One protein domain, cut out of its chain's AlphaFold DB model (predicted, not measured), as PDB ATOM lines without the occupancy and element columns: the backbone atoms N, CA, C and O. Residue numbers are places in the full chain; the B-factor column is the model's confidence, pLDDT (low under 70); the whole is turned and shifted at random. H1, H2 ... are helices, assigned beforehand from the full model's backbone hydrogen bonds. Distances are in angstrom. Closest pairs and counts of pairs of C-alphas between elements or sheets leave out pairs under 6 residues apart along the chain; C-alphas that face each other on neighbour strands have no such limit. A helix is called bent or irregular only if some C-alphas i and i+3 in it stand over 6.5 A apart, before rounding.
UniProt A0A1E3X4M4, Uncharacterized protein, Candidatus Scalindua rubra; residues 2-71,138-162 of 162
ATOM      1  N   ARG A   2      10.506 -11.073 -38.733       29.28
ATOM      2  CA  ARG A   2       9.439 -10.521 -37.857       29.28
ATOM      3  C   ARG A   2       9.455 -11.091 -36.422       29.28
ATOM      4  O   ARG A   2       8.398 -11.344 -35.858       29.28
ATOM      5  N   GLY A   3      10.640 -11.309 -35.849       30.66
ATOM      6  CA  GLY A   3      10.775 -11.962 -34.544       30.66
ATOM      7  C   GLY A   3      10.675 -11.041 -33.335       30.66
ATOM      8  O   GLY A   3       9.608 -10.834 -32.774       30.66
ATOM      9  N   CYS A   4      11.781 -10.439 -32.922       37.22
ATOM     10  CA  CYS A   4      11.804  -9.711 -31.648       37.22
ATOM     11  C   CYS A   4      11.416  -8.226 -31.730       37.22
ATOM     12  O   CYS A   4      11.086  -7.625 -30.716       37.22
ATOM     13  N   ILE A   5      11.366  -7.633 -32.925       42.41
ATOM     14  CA  ILE A   5      11.128  -6.186 -33.113       42.41
ATOM     15  C   ILE A   5       9.638  -5.793 -32.963       42.41
ATOM     16  O   ILE A   5       9.283  -4.639 -32.729       42.41
ATOM     17  N   ALA A   6       8.721  -6.757 -33.060       33.28
ATOM     18  CA  ALA A   6       7.302  -6.485 -33.287       33.28
ATOM     19  C   ALA A   6       6.453  -6.226 -32.022       33.28
ATOM     20  O   ALA A   6       5.237  -6.377 -32.100       33.28
ATOM     21  N   ILE A   7       7.034  -5.914 -30.857       41.72
ATOM     22  CA  ILE A   7       6.248  -5.512 -29.665       41.72
ATOM     23  C   ILE A   7       6.194  -3.980 -29.513       41.72
ATOM     24  O   ILE A   7       5.215  -3.463 -28.980       41.72
ATOM     25  N   LEU A   8       7.174  -3.241 -30.052       36.59
ATOM     26  CA  LEU A   8       7.275  -1.783 -29.880       36.59
ATOM     27  C   LEU A   8       7.347  -0.971 -31.180       36.59
ATOM     28  O   LEU A   8       7.479   0.245 -31.111       36.59
ATOM     29  N   ASN A   9       7.240  -1.590 -32.361       33.00
ATOM     30  CA  ASN A   9       7.353  -0.870 -33.640       33.00
ATOM     31  C   ASN A   9       8.677  -0.073 -33.770       33.00
ATOM     32  O   ASN A   9       8.734   0.951 -34.442       33.00
ATOM     33  N   TRP A  10       9.754  -0.540 -33.125       38.94
ATOM     34  CA  TRP A  10      11.091   0.032 -33.281       38.94
ATOM     35  C   TRP A  10      11.675  -0.424 -34.616       38.94
ATOM     36  O   TRP A  10      12.354  -1.443 -34.716       38.94
ATOM     37  N   VAL A  11      11.374   0.320 -35.676       37.31
ATOM     38  CA  VAL A  11      12.012   0.158 -36.984       37.31
ATOM     39  C   VAL A  11      13.405   0.788 -36.899       37.31
ATOM     40  O   VAL A  11      13.615   1.913 -37.328       37.31
ATOM     41  N   GLY A  12      14.347   0.094 -36.265       51.50
ATOM     42  CA  GLY A  12      15.713   0.585 -36.114       51.50
ATOM     43  C   GLY A  12      16.704  -0.561 -36.023       51.50
ATOM     44  O   GLY A  12      16.598  -1.419 -35.149       51.50
ATOM     45  N   PHE A  13      17.664  -0.583 -36.940       62.53
ATOM     46  CA  PHE A  13      18.920  -1.290 -36.731       62.53
ATOM     47  C   PHE A  13      19.648  -0.575 -35.586       62.53
ATOM     48  O   PHE A  13      19.865   0.632 -35.668       62.53
ATOM     49  N   PHE A  14      19.962  -1.282 -34.499       75.56
ATOM     50  CA  PHE A  14      20.854  -0.727 -33.488       75.56
ATOM     51  C   PHE A  14      22.274  -0.743 -34.051       75.56
ATOM     52  O   PHE A  14      22.803  -1.814 -34.365       75.56
ATOM     53  N   ASP A  15      22.862   0.441 -34.205       82.56
ATOM     54  CA  ASP A  15      24.235   0.585 -34.672       82.56
ATOM     55  C   ASP A  15      25.206   0.125 -33.582       82.56
ATOM     56  O   ASP A  15      25.438   0.819 -32.589       82.56
ATOM     57  N   ILE A  16      25.779  -1.064 -33.779       87.81
ATOM     58  CA  ILE A  16      26.728  -1.655 -32.836       87.81
ATOM     59  C   ILE A  16      27.983  -0.789 -32.670       87.81
ATOM     60  O   ILE A  16      28.583  -0.797 -31.599       87.81
ATOM     61  N   ASN A  17      28.346   0.024 -33.668       87.94
ATOM     62  CA  ASN A  17      29.517   0.896 -33.583       87.94
ATOM     63  C   ASN A  17      29.335   1.992 -32.533       87.94
ATOM     64  O   ASN A  17      30.291   2.348 -31.845       87.94
ATOM     65  N   ASN A  18      28.102   2.475 -32.345       87.69
ATOM     66  CA  ASN A  18      27.788   3.390 -31.253       87.69
ATOM     67  C   ASN A  18      28.094   2.732 -29.897       87.69
ATOM     68  O   ASN A  18      28.757   3.334 -29.056       87.69
ATOM     69  N   LEU A  19      27.703   1.468 -29.712       87.12
ATOM     70  CA  LEU A  19      27.998   0.724 -28.486       87.12
ATOM     71  C   LEU A  19      29.500   0.507 -28.296       87.12
ATOM     72  O   LEU A  19      30.021   0.768 -27.216       87.12
ATOM     73  N   VAL A  20      30.201   0.086 -29.353       88.81
ATOM     74  CA  VAL A  20      31.653  -0.153 -29.328       88.81
ATOM     75  C   VAL A  20      32.434   1.128 -29.015       88.81
ATOM     76  O   VAL A  20      33.482   1.079 -28.370       88.81
ATOM     77  N   SER A  21      31.915   2.293 -29.414       92.44
ATOM     78  CA  SER A  21      32.538   3.587 -29.113       92.44
ATOM     79  C   SER A  21      32.510   3.956 -27.621       92.44
ATOM     80  O   SER A  21      33.326   4.762 -27.171       92.44
ATOM     81  N   GLN A  22      31.628   3.340 -26.827       91.50
ATOM     82  CA  GLN A  22      31.515   3.572 -25.384       91.50
ATOM     83  C   GLN A  22      32.580   2.774 -24.621       91.50
ATOM     84  O   GLN A  22      32.284   1.791 -23.942       91.50
ATOM     85  N   ARG A  23      33.840   3.215 -24.721       92.56
ATOM     86  CA  ARG A  23      35.013   2.519 -24.161       92.56
ATOM     87  C   ARG A  23      34.849   2.033 -22.715       92.56
ATOM     88  O   ARG A  23      35.054   0.845 -22.508       92.56
ATOM     89  N   PRO A  24      34.379   2.841 -21.739       91.38
ATOM     90  CA  PRO A  24      34.242   2.359 -20.362       91.38
ATOM     91  C   PRO A  24      33.304   1.154 -20.225       91.38
ATOM     92  O   PRO A  24      33.554   0.260 -19.420       91.38
ATOM     93  N   LEU A  25      32.235   1.111 -21.028       91.50
ATOM     94  CA  LEU A  25      31.288  -0.001 -21.047       91.50
ATOM     95  C   LEU A  25      31.934  -1.251 -21.650       91.50
ATOM     96  O   LEU A  25      31.836  -2.336 -21.082       91.50
ATOM     97  N   ILE A  26      32.589  -1.098 -22.799       94.00
ATOM     98  CA  ILE A  26      33.222  -2.212 -23.508       94.00
ATOM     99  C   ILE A  26      34.361  -2.786 -22.671       94.00
ATOM    100  O   ILE A  26      34.349  -3.975 -22.359       94.00
ATOM    101  N   ASP A  27      35.292  -1.944 -22.242       92.88
ATOM    102  CA  ASP A  27      36.504  -2.375 -21.551       92.88
ATOM    103  C   ASP A  27      36.179  -3.097 -20.230       92.88
ATOM    104  O   ASP A  27      36.884  -4.024 -19.848       92.88
ATOM    105  N   THR A  28      35.072  -2.733 -19.572       93.00
ATOM    106  CA  THR A  28      34.649  -3.345 -18.300       93.00
ATOM    107  C   THR A  28      33.788  -4.596 -18.487       93.00
ATOM    108  O   THR A  28      33.931  -5.564 -17.747       93.00
ATOM    109  N   PHE A  29      32.851  -4.594 -19.442       93.88
ATOM    110  CA  PHE A  29      31.769  -5.588 -19.481       93.88
ATOM    111  C   PHE A  29      31.819  -6.534 -20.683       93.88
ATOM    112  O   PHE A  29      30.896  -7.338 -20.838       93.88
ATOM    113  N   SER A  30      32.846  -6.461 -21.537       93.25
ATOM    114  CA  SER A  30      32.916  -7.257 -22.776       93.25
ATOM    115  C   SER A  30      34.084  -8.238 -22.889       93.25
ATOM    116  O   SER A  30      34.210  -8.882 -23.928       93.25
ATOM    117  N   GLU A  31      34.911  -8.383 -21.851       90.19
ATOM    118  CA  GLU A  31      36.167  -9.150 -21.905       90.19
ATOM    119  C   GLU A  31      36.002 -10.593 -22.420       90.19
ATOM    120  O   GLU A  31      36.784 -11.059 -23.247       90.19
ATOM    121  N   ASP A  32      34.953 -11.290 -21.986       92.50
ATOM    122  CA  ASP A  32      34.651 -12.679 -22.348       92.50
ATOM    123  C   ASP A  32      33.814 -12.820 -23.631       92.50
ATOM    124  O   ASP A  32      33.448 -13.933 -24.007       92.50
ATOM    125  N   ILE A  33      33.479 -11.717 -24.310       94.12
ATOM    126  CA  ILE A  33      32.669 -11.743 -25.531       94.12
ATOM    127  C   ILE A  33      33.579 -11.996 -26.745       94.12
ATOM    128  O   ILE A  33      34.425 -11.153 -27.059       94.12
ATOM    129  N   PRO A  34      33.388 -13.103 -27.493       94.62
ATOM    130  CA  PRO A  34      34.198 -13.414 -28.669       94.62
ATOM    131  C   PRO A  34      34.214 -12.298 -29.724       94.62
ATOM    132  O   PRO A  34      33.179 -11.719 -30.066       94.62
ATOM    133  N   LYS A  35      35.401 -12.010 -30.279       92.81
ATOM    134  CA  LYS A  35      35.620 -10.926 -31.259       92.81
ATOM    135  C   LYS A  35      34.767 -11.067 -32.525       92.81
ATOM    136  O   LYS A  35      34.314 -10.069 -33.075       92.81
ATOM    137  N   ASP A  36      34.525 -12.292 -32.976       95.12
ATOM    138  CA  ASP A  36      33.719 -12.601 -34.159       95.12
ATOM    139  C   ASP A  36      32.237 -12.231 -33.992       95.12
ATOM    140  O   ASP A  36      31.573 -11.894 -34.977       95.12
ATOM    141  N   LEU A  37      31.716 -12.211 -32.758       94.38
ATOM    142  CA  LEU A  37      30.350 -11.751 -32.498       94.38
ATOM    143  C   LEU A  37      30.191 -10.255 -32.774       94.38
ATOM    144  O   LEU A  37      29.154  -9.853 -33.300       94.38
ATOM    145  N   TRP A  38      31.211  -9.446 -32.479       93.38
ATOM    146  CA  TRP A  38      31.199  -8.008 -32.761       93.38
ATOM    147  C   TRP A  38      31.155  -7.731 -34.263       93.38
ATOM    148  O   TRP A  38      30.308  -6.968 -34.716       93.38
ATOM    149  N   VAL A  39      31.972  -8.442 -35.045       93.69
ATOM    150  CA  VAL A  39      31.949  -8.362 -36.518       93.69
ATOM    151  C   VAL A  39      30.600  -8.834 -37.064       93.69
ATOM    152  O   VAL A  39      30.004  -8.215 -37.942       93.69
ATOM    153  N   THR A  40      30.064  -9.926 -36.514       93.12
ATOM    154  CA  THR A  40      28.758 -10.449 -36.935       93.12
ATOM    155  C   THR A  40      27.633  -9.448 -36.650       93.12
ATOM    156  O   THR A  40      26.700  -9.329 -37.446       93.12
ATOM    157  N   ALA A  41      27.706  -8.707 -35.543       92.31
ATOM    158  CA  ALA A  41      26.700  -7.723 -35.154       92.31
ATOM    159  C   ALA A  41      26.560  -6.556 -36.146       92.31
ATOM    160  O   ALA A  41      25.462  -6.015 -36.268       92.31
ATOM    161  N   GLU A  42      27.607  -6.220 -36.903       90.25
ATOM    162  CA  GLU A  42      27.564  -5.162 -37.926       90.25
ATOM    163  C   GLU A  42      26.563  -5.461 -39.051       90.25
ATOM    164  O   GLU A  42      25.998  -4.550 -39.649       90.25
ATOM    165  N   SER A  43      26.306  -6.742 -39.329       88.94
ATOM    166  CA  SER A  43      25.393  -7.178 -40.396       88.94
ATOM    167  C   SER A  43      24.206  -8.005 -39.894       88.94
ATOM    168  O   SER A  43      23.283  -8.302 -40.658       88.94
ATOM    169  N   ASN A  44      24.182  -8.361 -38.606       89.62
ATOM    170  CA  ASN A  44      23.142  -9.185 -38.002       89.62
ATOM    171  C   ASN A  44      22.499  -8.486 -36.799       89.62
ATOM    172  O   ASN A  44      23.025  -8.492 -35.686       89.62
ATOM    173  N   SER A  45      21.290  -7.961 -37.012       86.50
ATOM    174  CA  SER A  45      20.543  -7.230 -35.985       86.50
ATOM    175  C   SER A  45      20.239  -8.060 -34.738       86.50
ATOM    176  O   SER A  45      20.231  -7.512 -33.643       86.50
ATOM    177  N   VAL A  46      20.037  -9.377 -34.861       88.81
ATOM    178  CA  VAL A  46      19.784 -10.242 -33.697       88.81
ATOM    179  C   VAL A  46      21.018 -10.311 -32.806       88.81
ATOM    180  O   VAL A  46      20.881 -10.217 -31.590       88.81
ATOM    181  N   VAL A  47      22.211 -10.425 -33.394       92.31
ATOM    182  CA  VAL A  47      23.475 -10.415 -32.638       92.31
ATOM    183  C   VAL A  47      23.719  -9.038 -32.032       92.31
ATOM    184  O   VAL A  47      24.028  -8.955 -30.849       92.31
ATOM    185  N   SER A  48      23.493  -7.966 -32.796       91.56
ATOM    186  CA  SER A  48      23.605  -6.588 -32.302       91.56
ATOM    187  C   SER A  48      22.727  -6.345 -31.064       91.56
ATOM    188  O   SER A  48      23.220  -5.927 -30.015       91.56
ATOM    189  N   PHE A  49      21.445  -6.725 -31.123       89.69
ATOM    190  CA  PHE A  49      20.543  -6.627 -29.974       89.69
ATOM    191  C   PHE A  49      20.942  -7.545 -28.816       89.69
ATOM    192  O   PHE A  49      20.796  -7.152 -27.659       89.69
ATOM    193  N   ALA A  50      21.445  -8.749 -29.102       92.25
ATOM    194  CA  ALA A  50      21.912  -9.670 -28.072       92.25
ATOM    195  C   ALA A  50      23.087  -9.075 -27.284       92.25
ATOM    196  O   ALA A  50      23.071  -9.106 -26.057       92.25
ATOM    197  N   LEU A  51      24.072  -8.494 -27.975       94.12
ATOM    198  CA  LEU A  51      25.232  -7.857 -27.349       94.12
ATOM    199  C   LEU A  51      24.835  -6.624 -26.539       94.12
ATOM    200  O   LEU A  51      25.263  -6.490 -25.393       94.12
ATOM    201  N   LEU A  52      23.964  -5.770 -27.085       93.06
ATOM    202  CA  LEU A  52      23.417  -4.632 -26.346       93.06
ATOM    203  C   LEU A  52      22.730  -5.091 -25.055       93.06
ATOM    204  O   LEU A  52      23.031  -4.583 -23.975       93.06
ATOM    205  N   TRP A  53      21.833  -6.075 -25.154       93.00
ATOM    206  CA  TRP A  53      21.130  -6.610 -23.993       93.00
ATOM    207  C   TRP A  53      22.101  -7.206 -22.970       93.00
ATOM    208  O   TRP A  53      21.982  -6.906 -21.785       93.00
ATOM    209  N   LYS A  54      23.093  -7.986 -23.424       94.12
ATOM    210  CA  LYS A  54      24.122  -8.601 -22.570       94.12
ATOM    211  C   LYS A  54      24.851  -7.552 -21.737       94.12
ATOM    212  O   LYS A  54      24.960  -7.701 -20.523       94.12
ATOM    213  N   LEU A  55      25.314  -6.482 -22.381       94.12
ATOM    214  CA  LEU A  55      26.051  -5.417 -21.707       94.12
ATOM    215  C   LEU A  55      25.165  -4.644 -20.727       94.12
ATOM    216  O   LEU A  55      25.569  -4.444 -19.584       94.12
ATOM    217  N   MET A  56      23.938  -4.285 -21.116       91.56
ATOM    218  CA  MET A  56      22.995  -3.629 -20.199       91.56
ATOM    219  C   MET A  56      22.689  -4.499 -18.976       91.56
ATOM    220  O   MET A  56      22.697  -4.008 -17.848       91.56
ATOM    221  N   ALA A  57      22.452  -5.797 -19.184       92.00
ATOM    222  CA  ALA A  57      22.174  -6.745 -18.113       92.00
ATOM    223  C   ALA A  57      23.347  -6.841 -17.126       92.00
ATOM    224  O   ALA A  57      23.133  -6.841 -15.916       92.00
ATOM    225  N   ARG A  58      24.585  -6.860 -17.627       93.94
ATOM    226  CA  ARG A  58      25.788  -6.879 -16.785       93.94
ATOM    227  C   ARG A  58      25.964  -5.600 -15.981       93.94
ATOM    228  O   ARG A  58      26.205  -5.692 -14.785       93.94
ATOM    229  N   VAL A  59      25.770  -4.434 -16.599       92.25
ATOM    230  CA  VAL A  59      25.808  -3.148 -15.882       92.25
ATOM    231  C   VAL A  59      24.792  -3.145 -14.745       92.25
ATOM    232  O   VAL A  59      25.150  -2.858 -13.608       92.25
ATOM    233  N   ILE A  60      23.538  -3.509 -15.028       90.69
ATOM    234  CA  ILE A  60      22.476  -3.557 -14.013       90.69
ATOM    235  C   ILE A  60      22.841  -4.534 -12.893       90.69
ATOM    236  O   ILE A  60      22.640  -4.223 -11.722       90.69
ATOM    237  N   TYR A  61      23.377  -5.706 -13.239       90.88
ATOM    238  CA  TYR A  61      23.757  -6.723 -12.264       90.88
ATOM    239  C   TYR A  61      24.891  -6.248 -11.342       90.88
ATOM    240  O   TYR A  61      24.736  -6.307 -10.125       90.88
ATOM    241  N   GLU A  62      25.983  -5.712 -11.892       89.88
ATOM    242  CA  GLU A  62      27.116  -5.210 -11.098       89.88
ATOM    243  C   GLU A  62      26.736  -3.991 -10.240       89.88
ATOM    244  O   GLU A  62      27.135  -3.883  -9.079       89.88
ATOM    245  N   GLN A  63      25.913  -3.079 -10.765       88.31
ATOM    246  CA  GLN A  63      25.414  -1.937  -9.988       88.31
ATOM    247  C   GLN A  63      24.512  -2.393  -8.833       88.31
ATOM    248  O   GLN A  63      24.614  -1.887  -7.718       88.31
ATOM    249  N   ASN A  64      23.664  -3.399  -9.067       86.19
ATOM    250  CA  ASN A  64      22.818  -3.966  -8.020       86.19
ATOM    251  C   ASN A  64      23.653  -4.644  -6.917       86.19
ATOM    252  O   ASN A  64      23.380  -4.444  -5.736       86.19
ATOM    253  N   LEU A  65      24.705  -5.387  -7.288       83.88
ATOM    254  CA  LEU A  65      25.618  -6.008  -6.321       83.88
ATOM    255  C   LEU A  65      26.405  -4.988  -5.490       83.88
ATOM    256  O   LEU A  65      26.664  -5.235  -4.315       83.88
ATOM    257  N   SER A  66      26.810  -3.871  -6.095       81.31
ATOM    258  CA  SER A  66      27.704  -2.903  -5.453       81.31
ATOM    259  C   SER A  66      26.985  -1.881  -4.580       81.31
ATOM    260  O   SER A  66      27.563  -1.445  -3.585       81.31
ATOM    261  N   GLN A  67      25.755  -1.489  -4.926       73.56
ATOM    262  CA  GLN A  67      25.105  -0.350  -4.273       73.56
ATOM    263  C   GLN A  67      23.873  -0.704  -3.434       73.56
ATOM    264  O   GLN A  67      23.509   0.101  -2.592       73.56
ATOM    265  N   ASN A  68      23.227  -1.870  -3.585       70.81
ATOM    266  CA  ASN A  68      21.985  -2.264  -2.873       70.81
ATOM    267  C   ASN A  68      20.832  -1.216  -2.874       70.81
ATOM    268  O   ASN A  68      19.791  -1.418  -2.253       70.81
ATOM    269  N   GLU A  69      20.995  -0.108  -3.596       84.12
ATOM    270  CA  GLU A  69      20.034   0.981  -3.787       84.12
ATOM    271  C   GLU A  69      19.131   0.732  -5.003       84.12
ATOM    272  O   GLU A  69      18.132   1.424  -5.206       84.12
ATOM    273  N   LEU A  70      19.447  -0.278  -5.818       89.38
ATOM    274  CA  LEU A  70      18.687  -0.627  -7.011       89.38
ATOM    275  C   LEU A  70      17.705  -1.761  -6.726       89.38
ATOM    276  O   LEU A  70      18.083  -2.876  -6.382       89.38
ATOM    277  N   LEU A  71      16.419  -1.507  -6.966       90.69
ATOM    278  CA  LEU A  71      15.415  -2.563  -7.003       90.69
ATOM    279  C   LEU A  71      15.259  -3.087  -8.432       90.69
ATOM    280  O   LEU A  71      14.603  -2.466  -9.268       90.69
ATOM    281  N   LYS A 138       7.197 -15.349 -32.098       76.38
ATOM    282  CA  LYS A 138       7.788 -14.512 -33.138       76.38
ATOM    283  C   LYS A 138       9.234 -14.918 -33.449       76.38
ATOM    284  O   LYS A 138       9.652 -14.828 -34.604       76.38
ATOM    285  N   LEU A 139       9.994 -15.393 -32.466       80.50
ATOM    286  CA  LEU A 139      11.378 -15.828 -32.671       80.50
ATOM    287  C   LEU A 139      11.487 -17.057 -33.575       80.50
ATOM    288  O   LEU A 139      10.889 -18.102 -33.322       80.50
ATOM    289  N   LYS A 140      12.337 -16.974 -34.601       87.38
ATOM    290  CA  LYS A 140      12.717 -18.164 -35.368       87.38
ATOM    291  C   LYS A 140      13.642 -19.045 -34.534       87.38
ATOM    292  O   LYS A 140      14.493 -18.547 -33.804       87.38
ATOM    293  N   LYS A 141      13.587 -20.361 -34.749       87.62
ATOM    294  CA  LYS A 141      14.435 -21.343 -34.045       87.62
ATOM    295  C   LYS A 141      15.938 -21.004 -34.089       87.62
ATOM    296  O   LYS A 141      16.610 -21.095 -33.071       87.62
ATOM    297  N   LYS A 142      16.458 -20.553 -35.239       88.44
ATOM    298  CA  LYS A 142      17.862 -20.111 -35.373       88.44
ATOM    299  C   LYS A 142      18.173 -18.874 -34.520       88.44
ATOM    300  O   LYS A 142      19.228 -18.818 -33.903       88.44
ATOM    301  N   GLU A 143      17.258 -17.905 -34.483       88.31
ATOM    302  CA  GLU A 143      17.401 -16.677 -33.686       88.31
ATOM    303  C   GLU A 143      17.361 -17.006 -32.189       88.31
ATOM    304  O   GLU A 143      18.180 -16.496 -31.435       88.31
ATOM    305  N   TYR A 144      16.482 -17.923 -31.776       88.31
ATOM    306  CA  TYR A 144      16.412 -18.416 -30.400       88.31
ATOM    307  C   TYR A 144      17.737 -19.035 -29.935       88.31
ATOM    308  O   TYR A 144      18.249 -18.644 -28.892       88.31
ATOM    309  N   TYR A 145      18.327 -19.959 -30.704       90.62
ATOM    310  CA  TYR A 145      19.607 -20.563 -30.311       90.62
ATOM    311  C   TYR A 145      20.749 -19.550 -30.290       90.62
ATOM    312  O   TYR A 145      21.603 -19.613 -29.412       90.62
ATOM    313  N   LEU A 146      20.747 -18.603 -31.228       90.38
ATOM    314  CA  LEU A 146      21.743 -17.541 -31.260       90.38
ATOM    315  C   LEU A 146      21.652 -16.658 -30.008       90.38
ATOM    316  O   LEU A 146      22.661 -16.433 -29.351       90.38
ATOM    317  N   LEU A 147      20.441 -16.232 -29.636       90.69
ATOM    318  CA  LEU A 147      20.200 -15.490 -28.398       90.69
ATOM    319  C   LEU A 147      20.629 -16.305 -27.177       90.69
ATOM    320  O   LEU A 147      21.405 -15.812 -26.364       90.69
ATOM    321  N   LYS A 148      20.201 -17.568 -27.087       91.00
ATOM    322  CA  LYS A 148      20.565 -18.471 -25.990       91.00
ATOM    323  C   LYS A 148      22.074 -18.593 -25.808       91.00
ATOM    324  O   LYS A 148      22.547 -18.558 -24.680       91.00
ATOM    325  N   ASN A 149      22.823 -18.701 -26.900       92.25
ATOM    326  CA  ASN A 149      24.277 -18.829 -26.842       92.25
ATOM    327  C   ASN A 149      24.973 -17.525 -26.423       92.25
ATOM    328  O   ASN A 149      26.010 -17.585 -25.777       92.25
ATOM    329  N   ILE A 150      24.426 -16.358 -26.775       93.94
ATOM    330  CA  ILE A 150      25.065 -15.065 -26.479       93.94
ATOM    331  C   ILE A 150      24.706 -14.574 -25.072       93.94
ATOM    332  O   ILE A 150      25.587 -14.183 -24.306       93.94
ATOM    333  N   ILE A 151      23.417 -14.571 -24.726       93.81
ATOM    334  CA  ILE A 151      22.901 -13.938 -23.500       93.81
ATOM    335  C   ILE A 151      22.537 -14.942 -22.402       93.81
ATOM    336  O   ILE A 151      22.033 -14.555 -21.346       93.81
ATOM    337  N   GLY A 152      22.760 -16.235 -22.645       90.69
ATOM    338  CA  GLY A 152      22.172 -17.286 -21.831       90.69
ATOM    339  C   GLY A 152      22.609 -17.317 -20.381       90.69
ATOM    340  O   GLY A 152      21.772 -17.541 -19.509       90.69
ATOM    341  N   ASP A 153      23.880 -17.053 -20.118       91.50
ATOM    342  CA  ASP A 153      24.401 -17.061 -18.754       91.50
ATOM    343  C   ASP A 153      23.986 -15.803 -17.984       91.50
ATOM    344  O   ASP A 153      23.703 -15.873 -16.790       91.50
ATOM    345  N   ASP A 154      23.862 -14.662 -18.666       92.44
ATOM    346  CA  ASP A 154      23.474 -13.401 -18.032       92.44
ATOM    347  C   ASP A 154      21.986 -13.373 -17.675       92.44
ATOM    348  O   ASP A 154      21.639 -12.906 -16.595       92.44
ATOM    349  N   ILE A 155      21.099 -13.928 -18.509       90.12
ATOM    350  CA  ILE A 155      19.659 -13.953 -18.194       90.12
ATOM    351  C   ILE A 155      19.332 -14.847 -16.990       90.12
ATOM    352  O   ILE A 155      18.417 -14.539 -16.222       90.12
ATOM    353  N   ARG A 156      20.127 -15.902 -16.752       91.00
ATOM    354  CA  ARG A 156      19.981 -16.763 -15.567       91.00
ATOM    355  C   ARG A 156      20.266 -16.022 -14.265       91.00
ATOM    356  O   ARG A 156      19.635 -16.333 -13.259       91.00
ATOM    357  N   LYS A 157      21.137 -15.006 -14.277       90.25
ATOM    358  CA  LYS A 157      21.391 -14.146 -13.101       90.25
ATOM    359  C   LYS A 157      20.128 -13.414 -12.634       90.25
ATOM    360  O   LYS A 157      20.010 -13.071 -11.464       90.25
ATOM    361  N   PHE A 158      19.165 -13.223 -13.536       88.56
ATOM    362  CA  PHE A 158      17.857 -12.635 -13.252       88.56
ATOM    363  C   PHE A 158      16.759 -13.693 -13.040       88.56
ATOM    364  O   PHE A 158      15.582 -13.351 -12.982       88.56
ATOM    365  N   GLY A 159      17.111 -14.978 -12.920       88.38
ATOM    366  CA  GLY A 159      16.167 -16.062 -12.639       88.38
ATOM    367  C   GLY A 159      15.275 -16.457 -13.820       88.38
ATOM    368  O   GLY A 159      14.143 -16.888 -13.598       88.38
ATOM    369  N   TYR A 160      15.742 -16.264 -15.057       85.62
ATOM    370  CA  TYR A 160      15.071 -16.780 -16.254       85.62
ATOM    371  C   TYR A 160      15.722 -18.071 -16.751       85.62
ATOM    372  O   TYR A 160      16.949 -18.166 -16.833       85.62
ATOM    373  N   ASP A 161      14.874 -18.999 -17.190       81.94
ATOM    374  CA  ASP A 161      15.263 -20.213 -17.904       81.94
ATOM    375  C   ASP A 161      14.932 -20.110 -19.402       81.94
ATOM    376  O   ASP A 161      14.055 -19.345 -19.819       81.94
ATOM    377  N   TRP A 162      15.649 -20.895 -20.211       74.25
ATOM    378  CA  TRP A 162      15.542 -20.927 -21.677       74.25
ATOM    379  C   TRP A 162      14.512 -21.908 -22.208       74.25
ATOM    380  O   TRP A 162      14.521 -23.069 -21.752       74.25
TER     381      TRP A 162
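AT A GLANCE: This is residues 2 to 71 and 138 to 162 of the 162 residues of an uncharacterized protein of Candidatus Scalindua rubra (UniProt A0A1E3X4M4). One long helix, H4, runs through the middle, with H5 beside it and running the same way, while three short helices, H1, H2 and H3, cover another side of its residues 47 to 59. The last part of H4 sticks out beyond the rest: residues 63 to 69, of which 63 to 67 belong to H4, stand free, and residues 2 to 15 form a long stretch with no named element. The printed part has 95 residues with five named helices, in the order H1, H2, H3, H4, H5, and no named strand; the class is all helix, with 59 residues in the helices. The whole is compact, with a radius of gyration of the C-alphas of 13.9 A, and its C-alphas span 38 by 29 by 25 A.

IN THESE COORDINATES: H4, residues 45 to 67, is the longest helix and measures 32.8 A from C-alpha 45 at (20.543, -7.230, -35.985) to C-alpha 67 at (25.105, -0.350, -4.273). H5, residues 141 to 156, measures 19.8 A and ends with C-alpha 156 at (19.981, -16.763, -15.567). H5 is irregular, with C-alphas 150 and 153 8.0 A apart, and has a kink of 62 degrees near residue 150. The short helices are H1, residues 16 to 21, beginning with C-alpha 16 at (26.728, -1.655, -32.836); H2, residues 23 to 29; and H3, residues 35 to 41.

HOW THE PARTS SIT: H4 is the hub and touches the four other helices. H4 and H5 touch at a shallow tilt of 10 degrees, the same way, with 18 pairs of C-alphas within 8 A; the closest C-alphas are those of Lys 54 and Ile 151, 5.6 A apart. H2 touches H4 at residues 55 to 59 alone, about perpendicular at 76 degrees, the closest C-alphas being those of Phe 29 and Leu 55, 6.1 A apart. H1 and H4 only just touch, with 3 pairs of C-alphas within 8 A, the closest being those of Ile 16 and Ser 48 at 5.9 A; they stand at a steep tilt of 44 degrees, the same way. H3 and H4 touch only at the corner, where the C-alphas of Ala 41 and Ser 48 are closest at 4.4 A. The helix packing is only just mostly crossed: of 3 pairs that touch, the corner pair left out, 1 is at a shallow tilt. H5 is apart from H1, H2 and H3. In H1, H2, H3 and H4 every O i to N i+4 pair is within hydrogen-bond range; in H5 it is 9 of 12.

THE WHOLE: The two C-alphas farthest apart are those of Arg 2 and Gln 67, at 38.4 A. Residues 72 to 137 are cut out, and C-alphas 71 and 138 are 29.7 A apart across the cut. The links H1 to H2, H2 to H3 and H3 to H4 are tight; the link from H4 to H5 is the link across the cut. The mean pLDDT of the printed part is 83.1, and the model's confidence is low, under 70, in residues 2 to 13.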